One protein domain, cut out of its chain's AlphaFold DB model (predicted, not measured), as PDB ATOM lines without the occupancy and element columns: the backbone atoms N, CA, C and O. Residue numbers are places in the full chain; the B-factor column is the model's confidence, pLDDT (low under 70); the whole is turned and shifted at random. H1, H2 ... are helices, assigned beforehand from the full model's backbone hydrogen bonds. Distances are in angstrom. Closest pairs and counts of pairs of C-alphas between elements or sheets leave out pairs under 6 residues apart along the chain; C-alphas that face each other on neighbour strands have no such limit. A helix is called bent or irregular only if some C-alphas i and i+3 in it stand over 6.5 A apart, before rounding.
ATOM      1  N   LEU A  29      23.706 -14.405  -5.721       63.22
ATOM      2  CA  LEU A  29      23.954 -12.982  -5.814       63.22
ATOM      3  C   LEU A  29      22.701 -12.225  -6.255       63.22
ATOM      4  O   LEU A  29      21.985 -12.672  -7.152       63.22
ATOM      5  N   PRO A  30      22.477 -11.001  -5.743       61.53
ATOM      6  CA  PRO A  30      21.568 -10.083  -6.405       61.53
ATOM      7  C   PRO A  30      22.111  -9.793  -7.812       61.53
ATOM      8  O   PRO A  30      23.211  -9.242  -7.970       61.53
ATOM      9  N   ALA A  31      21.343 -10.197  -8.824       60.00
ATOM     10  CA  ALA A  31      21.613  -9.896 -10.223       60.00
ATOM     11  C   ALA A  31      21.582  -8.379 -10.447       60.00
ATOM     12  O   ALA A  31      20.662  -7.693  -9.992       60.00
ATOM     13  N   ILE A  32      22.588  -7.853 -11.143       72.31
ATOM     14  CA  ILE A  32      22.665  -6.432 -11.483       72.31
ATOM     15  C   ILE A  32      22.098  -6.255 -12.900       72.31
ATOM     16  O   ILE A  32      22.424  -7.012 -13.808       72.31
ATOM     17  N   ALA A  33      21.213  -5.275 -13.105       67.75
ATOM     18  CA  ALA A  33      20.556  -5.084 -14.401       67.75
ATOM     19  C   ALA A  33      21.579  -4.761 -15.508       67.75
ATOM     20  O   ALA A  33      22.353  -3.811 -15.376       67.75
ATOM     21  N   GLY A  34      21.582  -5.542 -16.596       69.12
ATOM     22  CA  GLY A  34      22.578  -5.421 -17.667       69.12
ATOM     23  C   GLY A  34      23.986  -5.918 -17.305       69.12
ATOM     24  O   GLY A  34      24.937  -5.615 -18.026       69.12
ATOM     25  N   GLU A  35      24.146  -6.667 -16.210       83.38
ATOM     26  CA  GLU A  35      25.388  -7.372 -15.884       83.38
ATOM     27  C   GLU A  35      25.719  -8.412 -16.963       83.38
ATOM     28  O   GLU A  35      24.845  -9.144 -17.428       83.38
ATOM     29  N   SER A  36      26.984  -8.481 -17.385       84.69
ATOM     30  CA  SER A  36      27.439  -9.521 -18.309       84.69
ATOM     31  C   SER A  36      27.718 -10.821 -17.562       84.69
ATOM     32  O   SER A  36      28.214 -10.794 -16.432       84.69
ATOM     33  N   GLY A  37      27.495 -11.968 -18.213       84.12
ATOM     34  CA  GLY A  37      27.784 -13.277 -17.610       84.12
ATOM     35  C   GLY A  37      29.215 -13.400 -17.094       84.12
ATOM     36  O   GLY A  37      29.456 -14.029 -16.073       84.12
ATOM     37  N   HIS A  38      30.173 -12.734 -17.738       87.00
ATOM     38  CA  HIS A  38      31.547 -12.632 -17.261       87.00
ATOM     39  C   HIS A  38      31.651 -11.920 -15.903       87.00
ATOM     40  O   HIS A  38      32.342 -12.408 -15.013       87.00
ATOM     41  N   ALA A  39      31.002 -10.763 -15.735       83.50
ATOM     42  CA  ALA A  39      31.024 -10.016 -14.477       83.50
ATOM     43  C   ALA A  39      30.325 -10.794 -13.350       83.50
ATOM     44  O   ALA A  39      30.869 -10.900 -12.249       83.50
ATOM     45  N   HIS A  40      29.186 -11.418 -13.660       85.94
ATOM     46  CA  HIS A  40      28.453 -12.258 -12.719       85.94
ATOM     47  C   HIS A  40      29.281 -13.477 -12.273       85.94
ATOM     48  O   HIS A  40      29.516 -13.665 -11.081       85.94
ATOM     49  N   LEU A  41      29.835 -14.249 -13.219       86.94
ATOM     50  CA  LEU A  41      30.694 -15.406 -12.923       86.94
ATOM     51  C   LEU A  41      31.952 -15.035 -12.119       86.94
ATOM     52  O   LEU A  41      32.426 -15.858 -11.337       86.94
ATOM     53  N   PHE A  42      32.486 -13.819 -12.268       82.81
ATOM     54  CA  PHE A  42      33.578 -13.335 -11.416       82.81
ATOM     55  C   PHE A  42      33.141 -13.160  -9.956       82.81
ATOM     56  O   PHE A  42      33.777 -13.733  -9.074       82.81
ATOM     57  N   ARG A  43      32.008 -12.492  -9.701       80.75
ATOM     58  CA  ARG A  43      31.442 -12.368  -8.344       80.75
ATOM     59  C   ARG A  43      31.112 -13.739  -7.730       80.75
ATOM     60  O   ARG A  43      31.275 -13.936  -6.529       80.75
ATOM     61  N   VAL A  44      30.680 -14.705  -8.546       79.75
ATOM     62  CA  VAL A  44      30.439 -16.092  -8.109       79.75
ATOM     63  C   VAL A  44      31.748 -16.813  -7.736       79.75
ATOM     64  O   VAL A  44      31.772 -17.572  -6.764       79.75
ATOM     65  N   MET A  45      32.862 -16.553  -8.432       76.44
ATOM     66  CA  MET A  45      34.186 -17.050  -8.018       76.44
ATOM     67  C   MET A  45      34.659 -16.435  -6.696       76.44
ATOM     68  O   MET A  45      35.247 -17.151  -5.885       76.44
ATOM     69  N   ASP A  46      34.362 -15.158  -6.439       72.25
ATOM     70  CA  ASP A  46      34.712 -14.502  -5.171       72.25
ATOM     71  C   ASP A  46      33.993 -15.145  -3.964       72.25
ATOM     72  O   ASP A  46      34.563 -15.213  -2.877       72.25
ATOM     73  N   ILE A  47      32.788 -15.700  -4.156       69.81
ATOM     74  CA  ILE A  47      32.059 -16.482  -3.134       69.81
ATOM     75  C   ILE A  47      32.636 -17.895  -2.968       69.81
ATOM     76  O   ILE A  47      32.666 -18.437  -1.862       69.81
ATOM     77  N   LEU A  48      33.121 -18.514  -4.049       66.94
ATOM     78  CA  LEU A  48      33.773 -19.823  -3.971       66.94
ATOM     79  C   LEU A  48      35.077 -19.791  -3.161       66.94
ATOM     80  O   LEU A  48      35.497 -20.851  -2.686       66.94
ATOM     81  N   ASN A  49      35.681 -18.619  -2.950       63.16
ATOM     82  CA  ASN A  49      36.838 -18.441  -2.076       63.16
ATOM     83  C   ASN A  49      36.540 -18.956  -0.645       63.16
ATOM     84  O   ASN A  49      35.611 -18.456  -0.007       63.16
ATOM     85  N   PRO A  50      37.293 -19.943  -0.114       55.53
ATOM     86  CA  PRO A  50      37.077 -20.452   1.241       55.53
ATOM     87  C   PRO A  50      37.322 -19.399   2.332       55.53
ATOM     88  O   PRO A  50      36.716 -19.496   3.391       55.53
ATOM     89  N   ASP A  51      38.134 -18.370   2.071       53.72
ATOM     90  CA  ASP A  51      38.386 -17.286   3.032       53.72
ATOM     91  C   ASP A  51      37.226 -16.264   3.108       53.72
ATOM     92  O   ASP A  51      37.246 -15.378   3.963       53.72
ATOM     93  N   ALA A  52      36.239 -16.342   2.201       50.50
ATOM     94  CA  ALA A  52      35.171 -15.346   2.066       50.50
ATOM     95  C   ALA A  52      33.863 -15.748   2.769       50.50
ATOM     96  O   ALA A  52      33.340 -14.961   3.558       50.50
ATOM     97  N   LEU A  53      33.326 -16.947   2.493       49.91
ATOM     98  CA  LEU A  53      32.147 -17.504   3.174       49.91
ATOM     99  C   LEU A  53      32.199 -19.043   3.290       49.91
ATOM    100  O   LEU A  53      32.332 -19.766   2.295       49.91
ATOM    101  N   ASP A  54      31.951 -19.532   4.509       53.06
ATOM    102  CA  ASP A  54      31.712 -20.951   4.833       53.06
ATOM    103  C   ASP A  54      30.295 -21.442   4.454       53.06
ATOM    104  O   ASP A  54      30.028 -22.642   4.473       53.06
ATOM    105  N   SER A  55      29.359 -20.539   4.138       59.03
ATOM    106  CA  SER A  55      27.914 -20.832   4.141       59.03
ATOM    107  C   SER A  55      27.298 -21.279   2.810       59.03
ATOM    108  O   SER A  55      26.166 -21.762   2.811       59.03
ATOM    109  N   VAL A  56      27.986 -21.117   1.676       70.50
ATOM    110  CA  VAL A  56      27.404 -21.378   0.346       70.50
ATOM    111  C   VAL A  56      27.781 -22.775  -0.155       70.50
ATOM    112  O   VAL A  56      28.957 -23.085  -0.352       70.50
ATOM    113  N   ALA A  57      26.773 -23.622  -0.380       76.75
ATOM    114  CA  ALA A  57      26.959 -24.998  -0.839       76.75
ATOM    115  C   ALA A  57      27.284 -25.080  -2.345       76.75
ATOM    116  O   ALA A  57      26.713 -24.360  -3.170       76.75
ATOM    117  N   THR A  58      28.202 -25.980  -2.713       82.25
ATOM    118  CA  THR A  58      28.791 -26.044  -4.062       82.25
ATOM    119  C   THR A  58      27.755 -26.329  -5.152       82.25
ATOM    120  O   THR A  58      27.835 -25.754  -6.237       82.25
ATOM    121  N   ASN A  59      26.752 -27.165  -4.875       77.31
ATOM    122  CA  ASN A  59      25.640 -27.444  -5.786       77.31
ATOM    123  C   ASN A  59      24.862 -26.179  -6.193       77.31
ATOM    124  O   ASN A  59      24.481 -26.058  -7.356       77.31
ATOM    125  N   VAL A  60      24.657 -25.231  -5.269       78.69
ATOM    126  CA  VAL A  60      23.952 -23.971  -5.558       78.69
ATOM    127  C   VAL A  60      24.803 -23.118  -6.495       78.69
ATOM    128  O   VAL A  60      24.293 -22.590  -7.478       78.69
ATOM    129  N   VAL A  61      26.121 -23.071  -6.268       83.19
ATOM    130  CA  VAL A  61      27.047 -22.346  -7.153       83.19
ATOM    131  C   VAL A  61      27.032 -22.934  -8.560       83.19
ATOM    132  O   VAL A  61      27.024 -22.204  -9.547       83.19
ATOM    133  N   ILE A  62      26.984 -24.260  -8.673       86.62
ATOM    134  CA  ILE A  62      26.929 -24.927  -9.974       86.62
ATOM    135  C   ILE A  62      25.592 -24.643 -10.682       86.62
ATOM    136  O   ILE A  62      25.621 -24.386 -11.885       86.62
ATOM    137  N   LYS A  63      24.449 -24.592  -9.972       82.81
ATOM    138  CA  LYS A  63      23.154 -24.125 -10.522       82.81
ATOM    139  C   LYS A  63      23.282 -22.708 -11.103       82.81
ATOM    140  O   LYS A  63      22.977 -22.510 -12.279       82.81
ATOM    141  N   ASP A  64      23.811 -21.766 -10.323       82.81
ATOM    142  CA  ASP A  64      23.973 -20.344 -10.681       82.81
ATOM    143  C   ASP A  64      24.874 -20.149 -11.921       82.81
ATOM    144  O   ASP A  64      24.520 -19.469 -12.890       82.81
ATOM    145  N   VAL A  65      26.018 -20.844 -11.952       88.12
ATOM    146  CA  VAL A  65      26.962 -20.850 -13.083       88.12
ATOM    147  C   VAL A  65      26.324 -21.430 -14.349       88.12
ATOM    148  O   VAL A  65      26.472 -20.858 -15.432       88.12
ATOM    149  N   LEU A  66      25.628 -22.568 -14.244       87.81
ATOM    150  CA  LEU A  66      24.983 -23.214 -15.393       87.81
ATOM    151  C   LEU A  66      23.871 -22.333 -15.975       87.81
ATOM    152  O   LEU A  66      23.785 -22.208 -17.199       87.81
ATOM    153  N   MET A  67      23.073 -21.690 -15.116       83.38
ATOM    154  CA  MET A  67      22.044 -20.726 -15.516       83.38
ATOM    155  C   MET A  67      22.650 -19.520 -16.230       83.38
ATOM    156  O   MET A  67      22.259 -19.238 -17.362       83.38
ATOM    157  N   THR A  68      23.668 -18.884 -15.641       85.62
ATOM    158  CA  THR A  68      24.366 -17.730 -16.237       85.62
ATOM    159  C   THR A  68      24.862 -18.042 -17.656       85.62
ATOM    160  O   THR A  68      24.627 -17.283 -18.599       85.62
ATOM    161  N   VAL A  69      25.502 -19.202 -17.848       89.31
ATOM    162  CA  VAL A  69      26.035 -19.623 -19.157       89.31
ATOM    163  C   VAL A  69      24.919 -19.907 -20.175       89.31
ATOM    164  O   VAL A  69      25.073 -19.573 -21.353       89.31
ATOM    165  N   LEU A  70      23.795 -20.494 -19.747       85.00
ATOM    166  CA  LEU A  70      22.630 -20.716 -20.612       85.00
ATOM    167  C   LEU A  70      21.945 -19.405 -21.014       85.00
ATOM    168  O   LEU A  70      21.612 -19.248 -22.189       85.00
ATOM    169  N   GLN A  71      21.786 -18.458 -20.086       81.81
ATOM    170  CA  GLN A  71      21.195 -17.145 -20.355       81.81
ATOM    171  C   GLN A  71      22.022 -16.363 -21.378       81.81
ATOM    172  O   GLN A  71      21.467 -15.904 -22.381       81.81
ATOM    173  N   CYS A  72      23.350 -16.297 -21.204       84.81
ATOM    174  CA  CYS A  72      24.238 -15.705 -22.205       84.81
ATOM    175  C   CYS A  72      24.064 -16.391 -23.566       84.81
ATOM    176  O   CYS A  72      23.844 -15.711 -24.566       84.81
ATOM    177  N   ALA A  73      24.081 -17.729 -23.626       85.38
ATOM    178  CA  ALA A  73      23.902 -18.461 -24.882       85.38
ATOM    179  C   ALA A  73      22.533 -18.192 -25.550       85.38
ATOM    180  O   ALA A  73      22.457 -18.087 -26.775       85.38
ATOM    181  N   ALA A  74      21.461 -18.034 -24.770       79.06
ATOM    182  CA  ALA A  74      20.133 -17.693 -25.275       79.06
ATOM    183  C   ALA A  74      20.072 -16.253 -25.824       79.06
ATOM    184  O   ALA A  74      19.615 -16.051 -26.953       79.06
ATOM    185  N   ARG A  75      20.607 -15.264 -25.090       79.25
ATOM    186  CA  ARG A  75      20.721 -13.863 -25.547       79.25
ATOM    187  C   ARG A  75      21.604 -13.735 -26.792       79.25
ATOM    188  O   ARG A  75      21.244 -13.011 -27.715       79.25
ATOM    189  N   MET A  76      22.707 -14.484 -26.871       81.88
ATOM    190  CA  MET A  76      23.553 -14.565 -28.069       81.88
ATOM    191  C   MET A  76      22.776 -15.036 -29.295       81.88
ATOM    192  O   MET A  76      22.845 -14.396 -30.347       81.88
ATOM    193  N   TRP A  77      22.035 -16.142 -29.156       78.44
ATOM    194  CA  TRP A  77      21.246 -16.746 -30.234       78.44
ATOM    195  C   TRP A  77      20.223 -15.761 -30.812       78.44
ATOM    196  O   TRP A  77      19.988 -15.746 -32.019       78.44
ATOM    197  N   GLU A  78      19.621 -14.935 -29.958       74.44
ATOM    198  CA  GLU A  78      18.672 -13.896 -30.353       74.44
ATOM    199  C   GLU A  78      19.342 -12.668 -30.982       74.44
ATOM    200  O   GLU A  78      19.004 -12.297 -32.104       74.44
ATOM    201  N   GLN A  79      20.283 -12.036 -30.278       73.25
ATOM    202  CA  GLN A  79      20.782 -10.701 -30.632       73.25
ATOM    203  C   GLN A  79      21.751 -10.707 -31.821       73.25
ATOM    204  O   GLN A  79      21.805  -9.737 -32.575       73.25
ATOM    205  N   SER A  80      22.532 -11.780 -31.982       64.25
ATOM    206  CA  SER A  80      23.590 -11.863 -33.001       64.25
ATOM    207  C   SER A  80      23.231 -12.736 -34.206       64.25
ATOM    208  O   SER A  80      23.880 -12.647 -35.246       64.25
ATOM    209  N   GLY A  81      22.244 -13.628 -34.061       63.22
ATOM    210  CA  GLY A  81      22.004 -14.732 -34.995       63.22
ATOM    211  C   GLY A  81      23.088 -15.825 -34.992       63.22
ATOM    212  O   GLY A  81      22.893 -16.862 -35.633       63.22
ATOM    213  N   ASP A  82      24.196 -15.654 -34.254       68.56
ATOM    214  CA  ASP A  82      25.295 -16.621 -34.131       68.56
ATOM    215  C   ASP A  82      24.934 -17.767 -33.170       68.56
ATOM    216  O   ASP A  82      25.470 -17.973 -32.074       68.56
ATOM    217  N   SER A  83      23.975 -18.546 -33.655       77.12
ATOM    218  CA  SER A  83      23.562 -19.840 -33.132       77.12
ATOM    219  C   SER A  83      24.729 -20.816 -32.942       77.12
ATOM    220  O   SER A  83      24.661 -21.679 -32.063       77.12
ATOM    221  N   GLU A  84      25.822 -20.685 -33.704       82.19
ATOM    222  CA  GLU A  84      26.967 -21.589 -33.610       82.19
ATOM    223  C   GLU A  84      27.878 -21.257 -32.421       82.19
ATOM    224  O   GLU A  84      28.319 -22.178 -31.731       82.19
ATOM    225  N   VAL A  85      28.177 -19.984 -32.132       83.69
ATOM    226  CA  VAL A  85      28.929 -19.623 -30.912       83.69
ATOM    227  C   VAL A  85      28.102 -19.939 -29.663       83.69
ATOM    228  O   VAL A  85      28.641 -20.544 -28.735       83.69
ATOM    229  N   ALA A  86      26.798 -19.643 -29.665       84.06
ATOM    230  CA  ALA A  86      25.893 -19.994 -28.565       84.06
ATOM    231  C   ALA A  86      25.910 -21.508 -28.256       84.06
ATOM    232  O   ALA A  86      26.119 -21.925 -27.116       84.06
ATOM    233  N   VAL A  87      25.790 -22.357 -29.284       83.12
ATOM    234  CA  VAL A  87      25.891 -23.820 -29.127       83.12
ATOM    235  C   VAL A  87      27.310 -24.288 -28.781       83.12
ATOM    236  O   VAL A  87      27.455 -25.281 -28.067       83.12
ATOM    237  N   ARG A  88      28.371 -23.606 -29.232       87.56
ATOM    238  CA  ARG A  88      29.759 -23.926 -28.839       87.56
ATOM    239  C   ARG A  88      30.036 -23.620 -27.365       87.56
ATOM    240  O   ARG A  88      30.748 -24.401 -26.736       87.56
ATOM    241  N   LEU A  89      29.444 -22.564 -26.802       89.38
ATOM    242  CA  LEU A  89      29.512 -22.252 -25.370       89.38
ATOM    243  C   LEU A  89      28.886 -23.381 -24.530       89.38
ATOM    244  O   LEU A  89      29.553 -23.949 -23.663       89.38
ATOM    245  N   VAL A  90      27.658 -23.796 -24.860       87.31
ATOM    246  CA  VAL A  90      26.941 -24.888 -24.167       87.31
ATOM    247  C   VAL A  90      27.611 -26.261 -24.382       87.31
ATOM    248  O   VAL A  90      27.603 -27.109 -23.494       87.31
ATOM    249  N   LYS A  91      28.262 -26.498 -25.530       85.56
ATOM    250  CA  LYS A  91      29.053 -27.721 -25.796       85.56
ATOM    251  C   LYS A  91      30.458 -27.724 -25.177       85.56
ATOM    252  O   LYS A  91      31.152 -28.746 -25.287       85.56
ATOM    253  N   SER A  92      30.906 -26.623 -24.570       89.12
ATOM    254  CA  SER A  92      32.277 -26.476 -24.066       89.12
ATOM    255  C   SER A  92      32.680 -27.615 -23.117       89.12
ATOM    256  O   SER A  92      31.845 -28.265 -22.478       89.12
ATOM    257  N   LYS A  93      33.987 -27.910 -23.054       86.94
ATOM    258  CA  LYS A  93      34.517 -28.941 -22.144       86.94
ATOM    259  C   LYS A  93      34.186 -28.587 -20.691       86.94
ATOM    260  O   LYS A  93      33.782 -29.461 -19.934       86.94
ATOM    261  N   ASP A  94      34.329 -27.315 -20.342       87.44
ATOM    262  CA  ASP A  94      34.187 -26.811 -18.981       87.44
ATOM    263  C   ASP A  94      32.716 -26.802 -18.515       87.44
ATOM    264  O   ASP A  94      32.437 -27.328 -17.440       87.44
ATOM    265  N   PHE A  95      31.748 -26.388 -19.351       90.25
ATOM    266  CA  PHE A  95      30.308 -26.535 -19.042       90.25
ATOM    267  C   PHE A  95      29.915 -28.008 -18.821       90.25
ATOM    268  O   PHE A  95      29.256 -28.351 -17.838       90.25
ATOM    269  N   ARG A  96      30.398 -28.921 -19.680       84.75
ATOM    270  CA  ARG A  96      30.167 -30.372 -19.523       84.75
ATOM    271  C   ARG A  96      30.865 -30.990 -18.306       84.75
ATOM    272  O   ARG A  96      30.462 -32.076 -17.889       84.75
ATOM    273  N   LEU A  97      31.890 -30.348 -17.744       82.50
ATOM    274  CA  LEU A  97      32.537 -30.784 -16.503       82.50
ATOM    275  C   LEU A  97      31.812 -30.238 -15.271       82.50
ATOM    276  O   LEU A  97      31.558 -31.018 -14.358       82.50
ATOM    277  N   LEU A  98      31.360 -28.981 -15.285       86.75
ATOM    278  CA  LEU A  98      30.506 -28.404 -14.236       86.75
ATOM    279  C   LEU A  98      29.223 -29.226 -14.026       86.75
ATOM    280  O   LEU A  98      28.916 -29.600 -12.896       86.75
ATOM    281  N   LEU A  99      28.562 -29.651 -15.110       81.25
ATOM    282  CA  LEU A  99      27.429 -30.591 -15.063       81.25
ATOM    283  C   LEU A  99      27.722 -31.902 -14.313       81.25
ATOM    284  O   LEU A  99      26.840 -32.471 -13.670       81.25
ATOM    285  N   ARG A 100      28.952 -32.412 -14.411       80.44
ATOM    286  CA  ARG A 100      29.371 -33.667 -13.765       80.44
ATOM    287  C   ARG A 100      29.760 -33.432 -12.314       80.44
ATOM    288  O   ARG A 100      29.412 -34.252 -11.469       80.44
ATOM    289  N   LEU A 101      30.431 -32.317 -12.034       80.31
ATOM    290  CA  LEU A 101      30.796 -31.885 -10.688       80.31
ATOM    291  C   LEU A 101      29.553 -31.641  -9.828       80.31
ATOM    292  O   LEU A 101      29.519 -32.098  -8.693       80.31
ATOM    293  N   GLY A 102      28.497 -31.036 -10.374       81.06
ATOM    294  CA  GLY A 102      27.270 -30.767  -9.620       81.06
ATOM    295  C   GLY A 102      26.480 -32.021  -9.247       81.06
ATOM    296  O   GLY A 102      26.000 -32.154  -8.122       81.06
ATOM    297  N   VAL A 103      26.443 -33.020 -10.135       72.81
ATOM    298  CA  VAL A 103      25.883 -34.339  -9.795       72.81
ATOM    299  C   VAL A 103      26.794 -35.105  -8.824       72.81
ATOM    300  O   VAL A 103      26.287 -35.788  -7.937       72.81
ATOM    301  N   GLN A 104      28.123 -34.965  -8.917       71.75
ATOM    302  CA  GLN A 104      29.049 -35.512  -7.913       71.75
ATOM    303  C   GLN A 104      28.862 -34.857  -6.537       71.75
ATOM    304  O   GLN A 104      28.896 -35.567  -5.536       71.75
ATOM    305  N   ASP A 105      28.608 -33.551  -6.475       79.81
ATOM    306  CA  ASP A 105      28.369 -32.814  -5.231       79.81
ATOM    307  C   ASP A 105      27.025 -33.197  -4.595       79.81
ATOM    308  O   ASP A 105      26.992 -33.597  -3.430       79.81
ATOM    309  N   LYS A 106      25.937 -33.231  -5.386       72.06
ATOM    310  CA  LYS A 106      24.606 -33.727  -4.968       72.06
ATOM    311  C   LYS A 106      24.706 -35.153  -4.397       72.06
ATOM    312  O   LYS A 106      24.114 -35.448  -3.360       72.06
ATOM    313  N   LEU A 107      25.516 -36.024  -5.010       67.75
ATOM    314  CA  LEU A 107      25.806 -37.371  -4.495       67.75
ATOM    315  C   LEU A 107      26.648 -37.362  -3.207       67.75
ATOM    316  O   LEU A 107      26.355 -38.142  -2.300       67.75
ATOM    317  N   CYS A 108      27.663 -36.499  -3.089       69.81
ATOM    318  CA  CYS A 108      28.449 -36.377  -1.858       69.81
ATOM    319  C   CYS A 108      27.578 -35.883  -0.693       69.81
ATOM    320  O   CYS A 108      27.605 -36.500   0.369       69.81
ATOM    321  N   HIS A 109      26.745 -34.857  -0.888       72.44
ATOM    322  CA  HIS A 109      25.821 -34.371   0.141       72.44
ATOM    323  C   HIS A 109      24.839 -35.461   0.612       72.44
ATOM    324  O   HIS A 109      24.687 -35.656   1.819       72.44
ATOM    325  N   LEU A 110      24.250 -36.237  -0.306       65.81
ATOM    326  CA  LEU A 110      23.372 -37.368   0.039       65.81
ATOM    327  C   LEU A 110      24.095 -38.474   0.828       65.81
ATOM    328  O   LEU A 110      23.507 -39.069   1.735       65.81
ATOM    329  N   LEU A 111      25.366 -38.748   0.512       63.22
ATOM    330  CA  LEU A 111      26.190 -39.688   1.277       63.22
ATOM    331  C   LEU A 111      26.494 -39.151   2.682       63.22
ATOM    332  O   LEU A 111      26.260 -39.874   3.648       63.22
ATOM    333  N   SER A 112      26.923 -37.891   2.823       68.88
ATOM    334  CA  SER A 112      27.143 -37.257   4.135       68.88
ATOM    335  C   SER A 112      25.874 -37.290   4.993       68.88
ATOM    336  O   SER A 112      25.929 -37.715   6.144       68.88
ATOM    337  N   GLN A 113      24.712 -36.935   4.431       66.75
ATOM    338  CA  GLN A 113      23.433 -36.948   5.145       66.75
ATOM    339  C   GLN A 113      23.049 -38.359   5.628       66.75
ATOM    340  O   GLN A 113      22.695 -38.538   6.795       66.75
ATOM    341  N   ARG A 114      23.153 -39.386   4.769       60.56
ATOM    342  CA  ARG A 114      22.834 -40.771   5.165       60.56
ATOM    343  C   ARG A 114      23.851 -41.346   6.163       60.56
ATOM    344  O   ARG A 114      23.434 -42.082   7.054       60.56
ATOM    345  N   CYS A 115      25.131 -40.976   6.082       61.44
ATOM    346  CA  CYS A 115      26.140 -41.329   7.089       61.44
ATOM    347  C   CYS A 115      25.838 -40.688   8.454       61.44
ATOM    348  O   CYS A 115      25.803 -41.393   9.460       61.44
ATOM    349  N   SER A 116      25.534 -39.387   8.491       66.00
ATOM    350  CA  SER A 116      25.162 -38.683   9.726       66.00
ATOM    351  C   SER A 116      23.916 -39.275  10.388       66.00
ATOM    352  O   SER A 116      23.902 -39.452  11.603       66.00
ATOM    353  N   ASN A 117      22.912 -39.685   9.607       62.81
ATOM    354  CA  ASN A 117      21.718 -40.351  10.141       62.81
ATOM    355  C   ASN A 117      22.022 -41.742  10.749       62.81
ATOM    356  O   ASN A 117      21.306 -42.184  11.650       62.81
ATOM    357  N   MET A 118      23.084 -42.424  10.299       59.09
ATOM    358  CA  MET A 118      23.536 -43.712  10.853       59.09
ATOM    359  C   MET A 118      24.401 -43.584  12.121       59.09
ATOM    360  O   MET A 118      24.506 -44.558  12.863       59.09
ATOM    361  N   ASN A 119      24.935 -42.399  12.443       53.81
ATOM    362  CA  ASN A 119      25.692 -42.148  13.686       53.81
ATOM    363  C   ASN A 119      24.827 -42.175  14.973       53.81
ATOM    364  O   ASN A 119      25.313 -41.847  16.052       53.81
ATOM    365  N   SER A 120      23.553 -42.571  14.883       51.47
ATOM    366  CA  SER A 120      22.612 -42.714  16.005       51.47
ATOM    367  C   SER A 120      22.697 -44.066  16.741       51.47
ATOM    368  O   SER A 120      21.888 -44.339  17.625       51.47
ATOM    369  N   LEU A 121      23.664 -44.924  16.388       51.09
ATOM    370  CA  LEU A 121      23.856 -46.252  16.981       51.09
ATOM    371  C   LEU A 121      24.772 -46.216  18.218       51.09
ATOM    372  O   LEU A 121      25.948 -45.858  18.132       51.09
ATOM    373  N   ASP A 122      24.226 -46.645  19.361       51.94
ATOM    374  CA  ASP A 122      24.896 -46.684  20.667       51.94
ATOM    375  C   ASP A 122      26.254 -47.411  20.636       51.94
ATOM    376  O   ASP A 122      26.334 -48.616  20.385       51.94
ATOM    377  N   ALA A 123      27.326 -46.694  20.992       54.66
ATOM    378  CA  ALA A 123      28.723 -47.150  20.942       54.66
ATOM    379  C   ALA A 123      29.114 -48.136  22.074       54.66
ATOM    380  O   ALA A 123      30.177 -48.026  22.691       54.66
ATOM    381  N   THR A 124      28.243 -49.100  22.365       53.50
ATOM    382  CA  THR A 124      28.304 -50.000  23.531       53.50
ATOM    383  C   THR A 124      29.103 -51.286  23.303       53.50
ATOM    384  O   THR A 124      29.379 -52.005  24.264       53.50
ATOM    385  N   THR A 125      29.509 -51.596  22.065       55.19
ATOM    386  CA  THR A 125      30.230 -52.841  21.729       55.19
ATOM    387  C   THR A 125      31.438 -52.621  20.814       55.19
ATOM    388  O   THR A 125      31.496 -51.670  20.033       55.19
ATOM    389  N   ILE A 126      32.407 -53.541  20.861       56.28
ATOM    390  CA  ILE A 126      33.634 -53.477  20.044       56.28
ATOM    391  C   ILE A 126      33.317 -53.567  18.535       56.28
ATOM    392  O   ILE A 126      33.984 -52.922  17.730       56.28
ATOM    393  N   SER A 127      32.259 -54.289  18.140       54.09
ATOM    394  CA  SER A 127      31.748 -54.286  16.760       54.09
ATOM    395  C   SER A 127      31.262 -52.897  16.339       54.09
ATOM    396  O   SER A 127      31.767 -52.368  15.351       54.09
ATOM    397  N   THR A 128      30.400 -52.254  17.140       58.62
ATOM    398  CA  THR A 128      29.923 -50.887  16.848       58.62
ATOM    399  C   THR A 128      31.066 -49.867  16.801       58.62
ATOM    400  O   THR A 128      31.042 -48.949  15.990       58.62
ATOM    401  N   GLN A 129      32.128 -50.046  17.597       58.75
ATOM    402  CA  GLN A 129      33.318 -49.187  17.532       58.75
ATOM    403  C   GLN A 129      34.072 -49.329  16.200       58.75
ATOM    404  O   GLN A 129      34.525 -48.328  15.643       58.75
ATOM    405  N   HIS A 130      34.188 -50.546  15.656       59.25
ATOM    406  CA  HIS A 130      34.842 -50.771  14.363       59.25
ATOM    407  C   HIS A 130      33.985 -50.300  13.177       59.25
ATOM    408  O   HIS A 130      34.521 -49.734  12.222       59.25
ATOM    409  N   GLU A 131      32.667 -50.484  13.254       59.00
ATOM    410  CA  GLU A 131      31.696 -49.985  12.271       59.00
ATOM    411  C   GLU A 131      31.708 -48.449  12.223       59.00
ATOM    412  O   GLU A 131      31.895 -47.870  11.149       59.00
ATOM    413  N   ASN A 132      31.657 -47.788  13.385       60.81
ATOM    414  CA  ASN A 132      31.747 -46.330  13.492       60.81
ATOM    415  C   ASN A 132      33.106 -45.800  12.992       60.81
ATOM    416  O   ASN A 132      33.147 -44.790  12.295       60.81
ATOM    417  N   ALA A 133      34.222 -46.495  13.251       61.59
ATOM    418  CA  ALA A 133      35.529 -46.104  12.708       61.59
ATOM    419  C   ALA A 133      35.564 -46.144  11.165       61.59
ATOM    420  O   ALA A 133      36.146 -45.258  10.534       61.59
ATOM    421  N   GLY A 134      34.911 -47.136  10.550       61.28
ATOM    422  CA  GLY A 134      34.721 -47.198   9.099       61.28
ATOM    423  C   GLY A 134      33.833 -46.067   8.569       61.28
ATOM    424  O   GLY A 134      34.131 -45.489   7.521       61.28
ATOM    425  N   LEU A 135      32.785 -45.706   9.314       61.78
ATOM    426  CA  LEU A 135      31.869 -44.615   8.979       61.78
ATOM    427  C   LEU A 135      32.571 -43.246   9.024       61.78
ATOM    428  O   LEU A 135      32.547 -42.527   8.024       61.78
ATOM    429  N   PHE A 136      33.306 -42.928  10.094       63.78
ATOM    430  CA  PHE A 136      34.095 -41.690  10.196       63.78
ATOM    431  C   PHE A 136      35.178 -41.587   9.112       63.78
ATOM    432  O   PHE A 136      35.317 -40.546   8.468       63.78
ATOM    433  N   ALA A 137      35.901 -42.678   8.830       62.75
ATOM    434  CA  ALA A 137      36.877 -42.713   7.737       62.75
ATOM    435  C   ALA A 137      36.235 -42.520   6.348       62.75
ATOM    436  O   ALA A 137      36.911 -42.112   5.402       62.75
ATOM    437  N   SER A 138      34.938 -42.806   6.215       61.19
ATOM    438  CA  SER A 138      34.163 -42.585   4.991       61.19
ATOM    439  C   SER A 138      33.653 -41.147   4.885       61.19
ATOM    440  O   SER A 138      33.721 -40.576   3.798       61.19
ATOM    441  N   MET A 139      33.226 -40.539   5.998       63.44
ATOM    442  CA  MET A 139      32.843 -39.120   6.073       63.44
ATOM    443  C   MET A 139      34.026 -38.204   5.725       63.44
ATOM    444  O   MET A 139      33.928 -37.442   4.768       63.44
ATOM    445  N   ALA A 140      35.192 -38.402   6.350       62.56
ATOM    446  CA  ALA A 140      36.398 -37.612   6.064       62.56
ATOM    447  C   ALA A 140      36.867 -37.712   4.593       62.56
ATOM    448  O   ALA A 140      37.360 -36.748   4.006       62.56
ATOM    449  N   ARG A 141      36.682 -38.875   3.946       69.31
ATOM    450  CA  ARG A 141      36.932 -39.044   2.499       69.31
ATOM    451  C   ARG A 141      35.909 -38.316   1.627       69.31
ATOM    452  O   ARG A 141      36.226 -37.978   0.490       69.31
ATOM    453  N   ASN A 142      34.688 -38.131   2.117       68.44
ATOM    454  CA  ASN A 142      33.610 -37.457   1.404       68.44
ATOM    455  C   ASN A 142      33.744 -35.930   1.516       68.44
ATOM    456  O   ASN A 142      33.685 -35.245   0.501       68.44
ATOM    457  N   GLU A 143      34.083 -35.421   2.700       70.62
ATOM    458  CA  GLU A 143      34.471 -34.023   2.942       70.62
ATOM    459  C   GLU A 143      35.642 -33.609   2.031       70.62
ATOM    460  O   GLU A 143      35.557 -32.625   1.294       70.62
ATOM    461  N   ALA A 144      36.701 -34.427   1.970       68.50
ATOM    462  CA  ALA A 144      37.833 -34.201   1.065       68.50
ATOM    463  C   ALA A 144      37.440 -34.210  -0.429       68.50
ATOM    464  O   ALA A 144      38.059 -33.511  -1.234       68.50
ATOM    465  N   ARG A 145      36.400 -34.965  -0.819       71.06
ATOM    466  CA  ARG A 145      35.841 -34.929  -2.183       71.06
ATOM    467  C   ARG A 145      35.067 -33.639  -2.439       71.06
ATOM    468  O   ARG A 145      35.268 -33.054  -3.497       71.06
ATOM    469  N   GLN A 146      34.247 -33.174  -1.497       74.06
ATOM    470  CA  GLN A 146      33.490 -31.920  -1.625       74.06
ATOM    471  C   GLN A 146      34.429 -30.709  -1.758       74.06
ATOM    472  O   GLN A 146      34.255 -29.894  -2.662       74.06
ATOM    473  N   LEU A 147      35.506 -30.652  -0.963       73.75
ATOM    474  CA  LEU A 147      36.558 -29.633  -1.102       73.75
ATOM    475  C   LEU A 147      37.239 -29.675  -2.482       73.75
ATOM    476  O   LEU A 147      37.413 -28.641  -3.126       73.75
ATOM    477  N   ASN A 148      37.579 -30.871  -2.975       75.94
ATOM    478  CA  ASN A 148      38.156 -31.041  -4.312       75.94
ATOM    479  C   ASN A 148      37.167 -30.657  -5.432       75.94
ATOM    480  O   ASN A 148      37.581 -30.115  -6.455       75.94
ATOM    481  N   ILE A 149      35.866 -30.906  -5.254       78.31
ATOM    482  CA  ILE A 149      34.824 -30.471  -6.195       78.31
ATOM    483  C   ILE A 149      34.734 -28.939  -6.211       78.31
ATOM    484  O   ILE A 149      34.815 -28.367  -7.297       78.31
ATOM    485  N   ARG A 150      34.678 -28.259  -5.052       79.31
ATOM    486  CA  ARG A 150      34.690 -26.779  -4.954       79.31
ATOM    487  C   ARG A 150      35.899 -26.175  -5.683       79.31
ATOM    488  O   ARG A 150      35.731 -25.236  -6.457       79.31
ATOM    489  N   ALA A 151      37.088 -26.765  -5.533       77.25
ATOM    490  CA  ALA A 151      38.293 -26.336  -6.253       77.25
ATOM    491  C   ALA A 151      38.192 -26.512  -7.786       77.25
ATOM    492  O   ALA A 151      38.528 -25.594  -8.536       77.25
ATOM    493  N   LEU A 152      37.688 -27.657  -8.268       79.19
ATOM    494  CA  LEU A 152      37.499 -27.903  -9.706       79.19
ATOM    495  C   LEU A 152      36.407 -27.013 -10.326       79.19
ATOM    496  O   LEU A 152      36.504 -26.658 -11.500       79.19
ATOM    497  N   VAL A 153      35.386 -26.617  -9.559       84.44
ATOM    498  CA  VAL A 153      34.391 -25.627 -10.010       84.44
ATOM    499  C   VAL A 153      35.069 -24.284 -10.279       84.44
ATOM    500  O   VAL A 153      34.885 -23.744 -11.366       84.44
ATOM    501  N   VAL A 154      35.908 -23.786  -9.360       80.75
ATOM    502  CA  VAL A 154      36.688 -22.548  -9.575       80.75
ATOM    503  C   VAL A 154      37.560 -22.656 -10.831       80.75
ATOM    504  O   VAL A 154      37.536 -21.751 -11.665       80.75
ATOM    505  N   GLU A 155      38.278 -23.771 -11.019       80.38
ATOM    506  CA  GLU A 155      39.115 -23.995 -12.211       80.38
ATOM    507  C   GLU A 155      38.302 -23.910 -13.517       80.38
ATOM    508  O   GLU A 155      38.723 -23.257 -14.479       80.38
ATOM    509  N   HIS A 156      37.117 -24.529 -13.557       85.75
ATOM    510  CA  HIS A 156      36.270 -24.530 -14.749       85.75
ATOM    511  C   HIS A 156      35.540 -23.203 -14.989       85.75
ATOM    512  O   HIS A 156      35.421 -22.810 -16.152       85.75
ATOM    513  N   VAL A 157      35.123 -22.471 -13.950       85.38
ATOM    514  CA  VAL A 157      34.555 -21.117 -14.109       85.38
ATOM    515  C   VAL A 157      35.622 -20.145 -14.617       85.38
ATOM    516  O   VAL A 157      35.395 -19.465 -15.619       85.38
ATOM    517  N   ALA A 158      36.826 -20.154 -14.036       80.06
ATOM    518  CA  ALA A 158      37.950 -19.357 -14.532       80.06
ATOM    519  C   ALA A 158      38.305 -19.720 -15.988       80.06
ATOM    520  O   ALA A 158      38.527 -18.841 -16.826       80.06
ATOM    521  N   SER A 159      38.288 -21.014 -16.330       84.12
ATOM    522  CA  SER A 159      38.446 -21.486 -17.709       84.12
ATOM    523  C   SER A 159      37.363 -20.968 -18.656       84.12
ATOM    524  O   SER A 159      37.698 -20.576 -19.775       84.12
ATOM    525  N   LEU A 160      36.089 -20.958 -18.249       87.06
ATOM    526  CA  LEU A 160      34.996 -20.401 -19.052       87.06
ATOM    527  C   LEU A 160      35.216 -18.907 -19.302       87.06
ATOM    528  O   LEU A 160      35.231 -18.496 -20.462       87.06
ATOM    529  N   CYS A 161      35.470 -18.123 -18.251       85.12
ATOM    530  CA  CYS A 161      35.725 -16.685 -18.365       85.12
ATOM    531  C   CYS A 161      36.898 -16.372 -19.306       85.12
ATOM    532  O   CYS A 161      36.783 -15.473 -20.135       85.12
ATOM    533  N   MET A 162      37.985 -17.150 -19.253       81.94
ATOM    534  CA  MET A 162      39.157 -16.962 -20.120       81.94
ATOM    535  C   MET A 162      38.935 -17.426 -21.571       81.94
ATOM    536  O   MET A 162      39.282 -16.709 -22.507       81.94
ATOM    537  N   LYS A 163      38.372 -18.624 -21.790       86.38
ATOM    538  CA  LYS A 163      38.204 -19.224 -23.135       86.38
ATOM    539  C   LYS A 163      37.030 -18.628 -23.910       86.38
ATOM    540  O   LYS A 163      37.075 -18.555 -25.135       86.38
ATOM    541  N   HIS A 164      35.973 -18.242 -23.202       88.31
ATOM    542  CA  HIS A 164      34.696 -17.813 -23.769       88.31
ATOM    543  C   HIS A 164      34.348 -16.358 -23.419       88.31
ATOM    544  O   HIS A 164      33.197 -15.959 -23.581       88.31
ATOM    545  N   TYR A 165      35.336 -15.546 -23.014       86.25
ATOM    546  CA  TYR A 165      35.198 -14.129 -22.641       86.25
ATOM    547  C   TYR A 165      34.190 -13.347 -23.498       86.25
ATOM    548  O   TYR A 165      33.272 -12.732 -22.964       86.25
ATOM    549  N   ALA A 166      34.331 -13.411 -24.830       85.88
ATOM    550  CA  ALA A 166      33.493 -12.680 -25.783       85.88
ATOM    551  C   ALA A 166      32.032 -13.172 -25.835       85.88
ATOM    552  O   ALA A 166      31.125 -12.379 -26.066       85.88
ATOM    553  N   ALA A 167      31.793 -14.463 -25.589       85.44
ATOM    554  CA  ALA A 167      30.451 -15.037 -25.475       85.44
ATOM    555  C   ALA A 167      29.800 -14.692 -24.120       85.44
ATOM    556  O   ALA A 167      28.590 -14.522 -24.024       85.44
ATOM    557  N   LEU A 168      30.621 -14.515 -23.082       87.19
ATOM    558  CA  LEU A 168      30.202 -14.118 -21.737       87.19
ATOM    559  C   LEU A 168      30.076 -12.591 -21.556       87.19
ATOM    560  O   LEU A 168      29.731 -12.144 -20.468       87.19
ATOM    561  N   GLN A 169      30.309 -11.777 -22.596       87.62
ATOM    562  CA  GLN A 169      29.978 -10.340 -22.561       87.62
ATOM    563  C   GLN A 169      28.478 -10.060 -22.744       87.62
ATOM    564  O   GLN A 169      28.038  -8.939 -22.504       87.62
ATOM    565  N   TYR A 170      27.691 -11.055 -23.161       82.75
ATOM    566  CA  TYR A 170      26.242 -10.922 -23.296       82.75
ATOM    567  C   TYR A 170      25.571 -10.872 -21.910       82.75
ATOM    568  O   TYR A 170      26.072 -11.509 -20.975       82.75
ATOM    569  N   PRO A 171      24.463 -10.121 -21.758       77.88
ATOM    570  CA  PRO A 171      23.835  -9.902 -20.461       77.88
ATOM    571  C   PRO A 171      23.226 -11.182 -19.877       77.88
ATOM    572  O   PRO A 171      22.688 -12.017 -20.611       77.88
ATOM    573  N   CYS A 172      23.284 -11.303 -18.553       70.50
ATOM    574  CA  CYS A 172      22.594 -12.311 -17.752       70.50
ATOM    575  C   CYS A 172      21.632 -11.609 -16.778       70.50
ATOM    576  O   CYS A 172      21.968 -11.294 -15.638       70.50
ATOM    577  N   ASP A 173      20.427 -11.306 -17.262       60.47
ATOM    578  CA  ASP A 173      19.382 -10.698 -16.437       60.47
ATOM    579  C   ASP A 173      18.805 -11.715 -15.429       60.47
ATOM    580  O   ASP A 173      18.954 -12.929 -15.583       60.47
ATOM    581  N   LYS A 174      18.129 -11.232 -14.379       51.25
ATOM    582  CA  LYS A 174      17.615 -12.076 -13.285       51.25
ATOM    583  C   LYS A 174      16.654 -13.167 -13.798       51.25
ATOM    584  O   LYS A 174      15.852 -12.927 -14.703       51.25
ATOM    585  N   ALA A 175      16.722 -14.359 -13.193       46.41
ATOM    586  CA  ALA A 175      15.988 -15.555 -13.637       46.41
ATOM    587  C   ALA A 175      14.467 -15.339 -13.785       46.41
ATOM    588  O   ALA A 175      13.880 -15.817 -14.753       46.41
ATOM    589  N   GLU A 176      13.875 -14.532 -12.895       43.53
ATOM    590  CA  GLU A 176      12.450 -14.151 -12.834       43.53
ATOM    591  C   GLU A 176      11.824 -13.695 -14.166       43.53
ATOM    592  O   GLU A 176      10.604 -13.747 -14.315       43.53
ATOM    593  N   THR A 177      12.625 -13.224 -15.127       42.81
ATOM    594  CA  THR A 177      12.121 -12.570 -16.347       42.81
ATOM    595  C   THR A 177      12.092 -13.426 -17.616       42.81
ATOM    596  O   THR A 177      11.378 -13.058 -18.545       42.81
ATOM    597  N   ASP A 178      12.842 -14.534 -17.707       49.66
ATOM    598  CA  ASP A 178      13.149 -15.150 -19.017       49.66
ATOM    599  C   ASP A 178      13.282 -16.691 -19.042       49.66
ATOM    600  O   ASP A 178      13.795 -17.260 -20.011       49.66
ATOM    601  N   GLU A 179      12.767 -17.421 -18.047       48.88
ATOM    602  CA  GLU A 179      12.739 -18.897 -18.116       48.88
ATOM    603  C   GLU A 179      11.940 -19.417 -19.326       48.88
ATOM    604  O   GLU A 179      12.365 -20.362 -19.990       48.88
ATOM    605  N   LEU A 180      10.845 -18.747 -19.707       48.84
ATOM    606  CA  LEU A 180      10.077 -19.080 -20.915       48.84
ATOM    607  C   LEU A 180      10.908 -18.909 -22.203       48.84
ATOM    608  O   LEU A 180      10.817 -19.726 -23.120       48.84
ATOM    609  N   PHE A 181      11.738 -17.866 -22.274       54.78
ATOM    610  CA  PHE A 181      12.661 -17.619 -23.384       54.78
ATOM    611  C   PHE A 181      13.766 -18.682 -23.428       54.78
ATOM    612  O   PHE A 181      14.034 -19.256 -24.490       54.78
ATOM    613  N   MET A 182      14.336 -19.027 -22.269       57.12
ATOM    614  CA  MET A 182      15.276 -20.141 -22.133       57.12
ATOM    615  C   MET A 182      14.648 -21.459 -22.597       57.12
ATOM    616  O   MET A 182      15.239 -22.125 -23.442       57.12
ATOM    617  N   LEU A 183      13.434 -21.804 -22.155       57.16
ATOM    618  CA  LEU A 183      12.672 -22.989 -22.578       57.16
ATOM    619  C   LEU A 183      12.442 -23.032 -24.099       57.16
ATOM    620  O   LEU A 183      12.684 -24.063 -24.734       57.16
ATOM    621  N   GLN A 184      12.040 -21.913 -24.712       55.19
ATOM    622  CA  GLN A 184      11.845 -21.815 -26.166       55.19
ATOM    623  C   GLN A 184      13.145 -22.049 -26.954       55.19
ATOM    624  O   GLN A 184      13.122 -22.681 -28.013       55.19
ATOM    625  N   ARG A 185      14.292 -21.570 -26.453       58.59
ATOM    626  CA  ARG A 185      15.610 -21.768 -27.090       58.59
ATOM    627  C   ARG A 185      16.300 -23.073 -26.678       58.59
ATOM    628  O   ARG A 185      17.163 -23.551 -27.416       58.59
ATOM    629  N   TYR A 186      15.904 -23.683 -25.560       63.41
ATOM    630  CA  TYR A 186      16.568 -24.820 -24.913       63.41
ATOM    631  C   TYR A 186      16.851 -25.956 -25.891       63.41
ATOM    632  O   TYR A 186      18.000 -26.356 -26.062       63.41
ATOM    633  N   SER A 187      15.821 -26.422 -26.603       57.81
ATOM    634  CA  SER A 187      15.930 -27.539 -27.554       57.81
ATOM    635  C   SER A 187      16.980 -27.317 -28.656       57.81
ATOM    636  O   SER A 187      17.615 -28.278 -29.097       57.81
ATOM    637  N   ALA A 188      17.213 -26.061 -29.054       60.84
ATOM    638  CA  ALA A 188      18.229 -25.671 -30.025       60.84
ATOM    639  C   ALA A 188      19.617 -25.522 -29.374       60.84
ATOM    640  O   ALA A 188      20.592 -26.077 -29.888       60.84
ATOM    641  N   LEU A 189      19.704 -24.871 -28.209       66.62
ATOM    642  CA  LEU A 189      20.943 -24.689 -27.440       66.62
ATOM    643  C   LEU A 189      21.558 -26.025 -26.996       66.62
ATOM    644  O   LEU A 189      22.749 -26.265 -27.199       66.62
TER     645      LEU A 189
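AT A GLANCE: This is residues 29 to 189 of the 363 residues of an uncharacterized protein of Phialocephala subalpina (UniProt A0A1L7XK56). A long helical hairpin, H4 and H5, makes the length of this rod, and the shorter hairpin of H1 and H2 packs on one end of it to form an up-and-down bundle, each helix running against the one before. Short H3 folds back on H2, and H6 crosses H2 and H3. The printed part has 161 residues with six named helices, H1 to H6 in chain order, and no named strand: all helix. It is loose, with a radius of gyration of the C-alphas of 19.6 A and spans of 69 by 33 by 28 A.

HOW THE PARTS SIT: H5, residues 126 to 163, forms a hairpin with H4, residues 93 to 118, at a shallow tilt of 21 degrees; their closest C-alphas, of Asp 94 and His 156, are 5.2 A apart. The hub is H2, residues 58 to 79. Its residues 58 to 66 touch residues 95 to 106 of H4, closest at the C-alphas of Asn 59 and Gly 102, 5.3 A. H1, residues 37 to 48, runs opposite ways to H2 at a shallow tilt of 5 degrees, a hairpin, and touches residues 150 to 161 of H5, closest at the C-alphas of His 38 and Cys 161, 5.9 A. H3, residues 83 to 90, touches residues 69 to 77 of H2, closest at the C-alphas of Ala 73 and Ala 86, 4.5 A. H6, residues 179 to 189, is about perpendicular to H2, at 78 degrees; the C-alphas of Ala 74 and Met 182 are closest, 6.3 A. Every O i to N i+4 pair is within hydrogen-bond range in H1, H2 and H3, but 20 of 22 in H4, 33 of 34 in H5 and 5 of 7 in H6.

IN THESE COORDINATES: H5 is 55.3 A long, H4 37.8 A and H2 31.7 A. H1 begins at C-alpha 37 (27.784, -13.277, -17.610), and H6, irregular with C-alphas 184 and 187 7.2 A apart, ends at C-alpha 189 (20.943, -24.689, -27.440).

THE WHOLE: The farthest C-alphas, of Gly 81 and Thr 125, are 68.8 A apart. The printed part has no cut; the link from H5 to H6 is long. Low confidence includes residues 110 to 142 and 173 to 189.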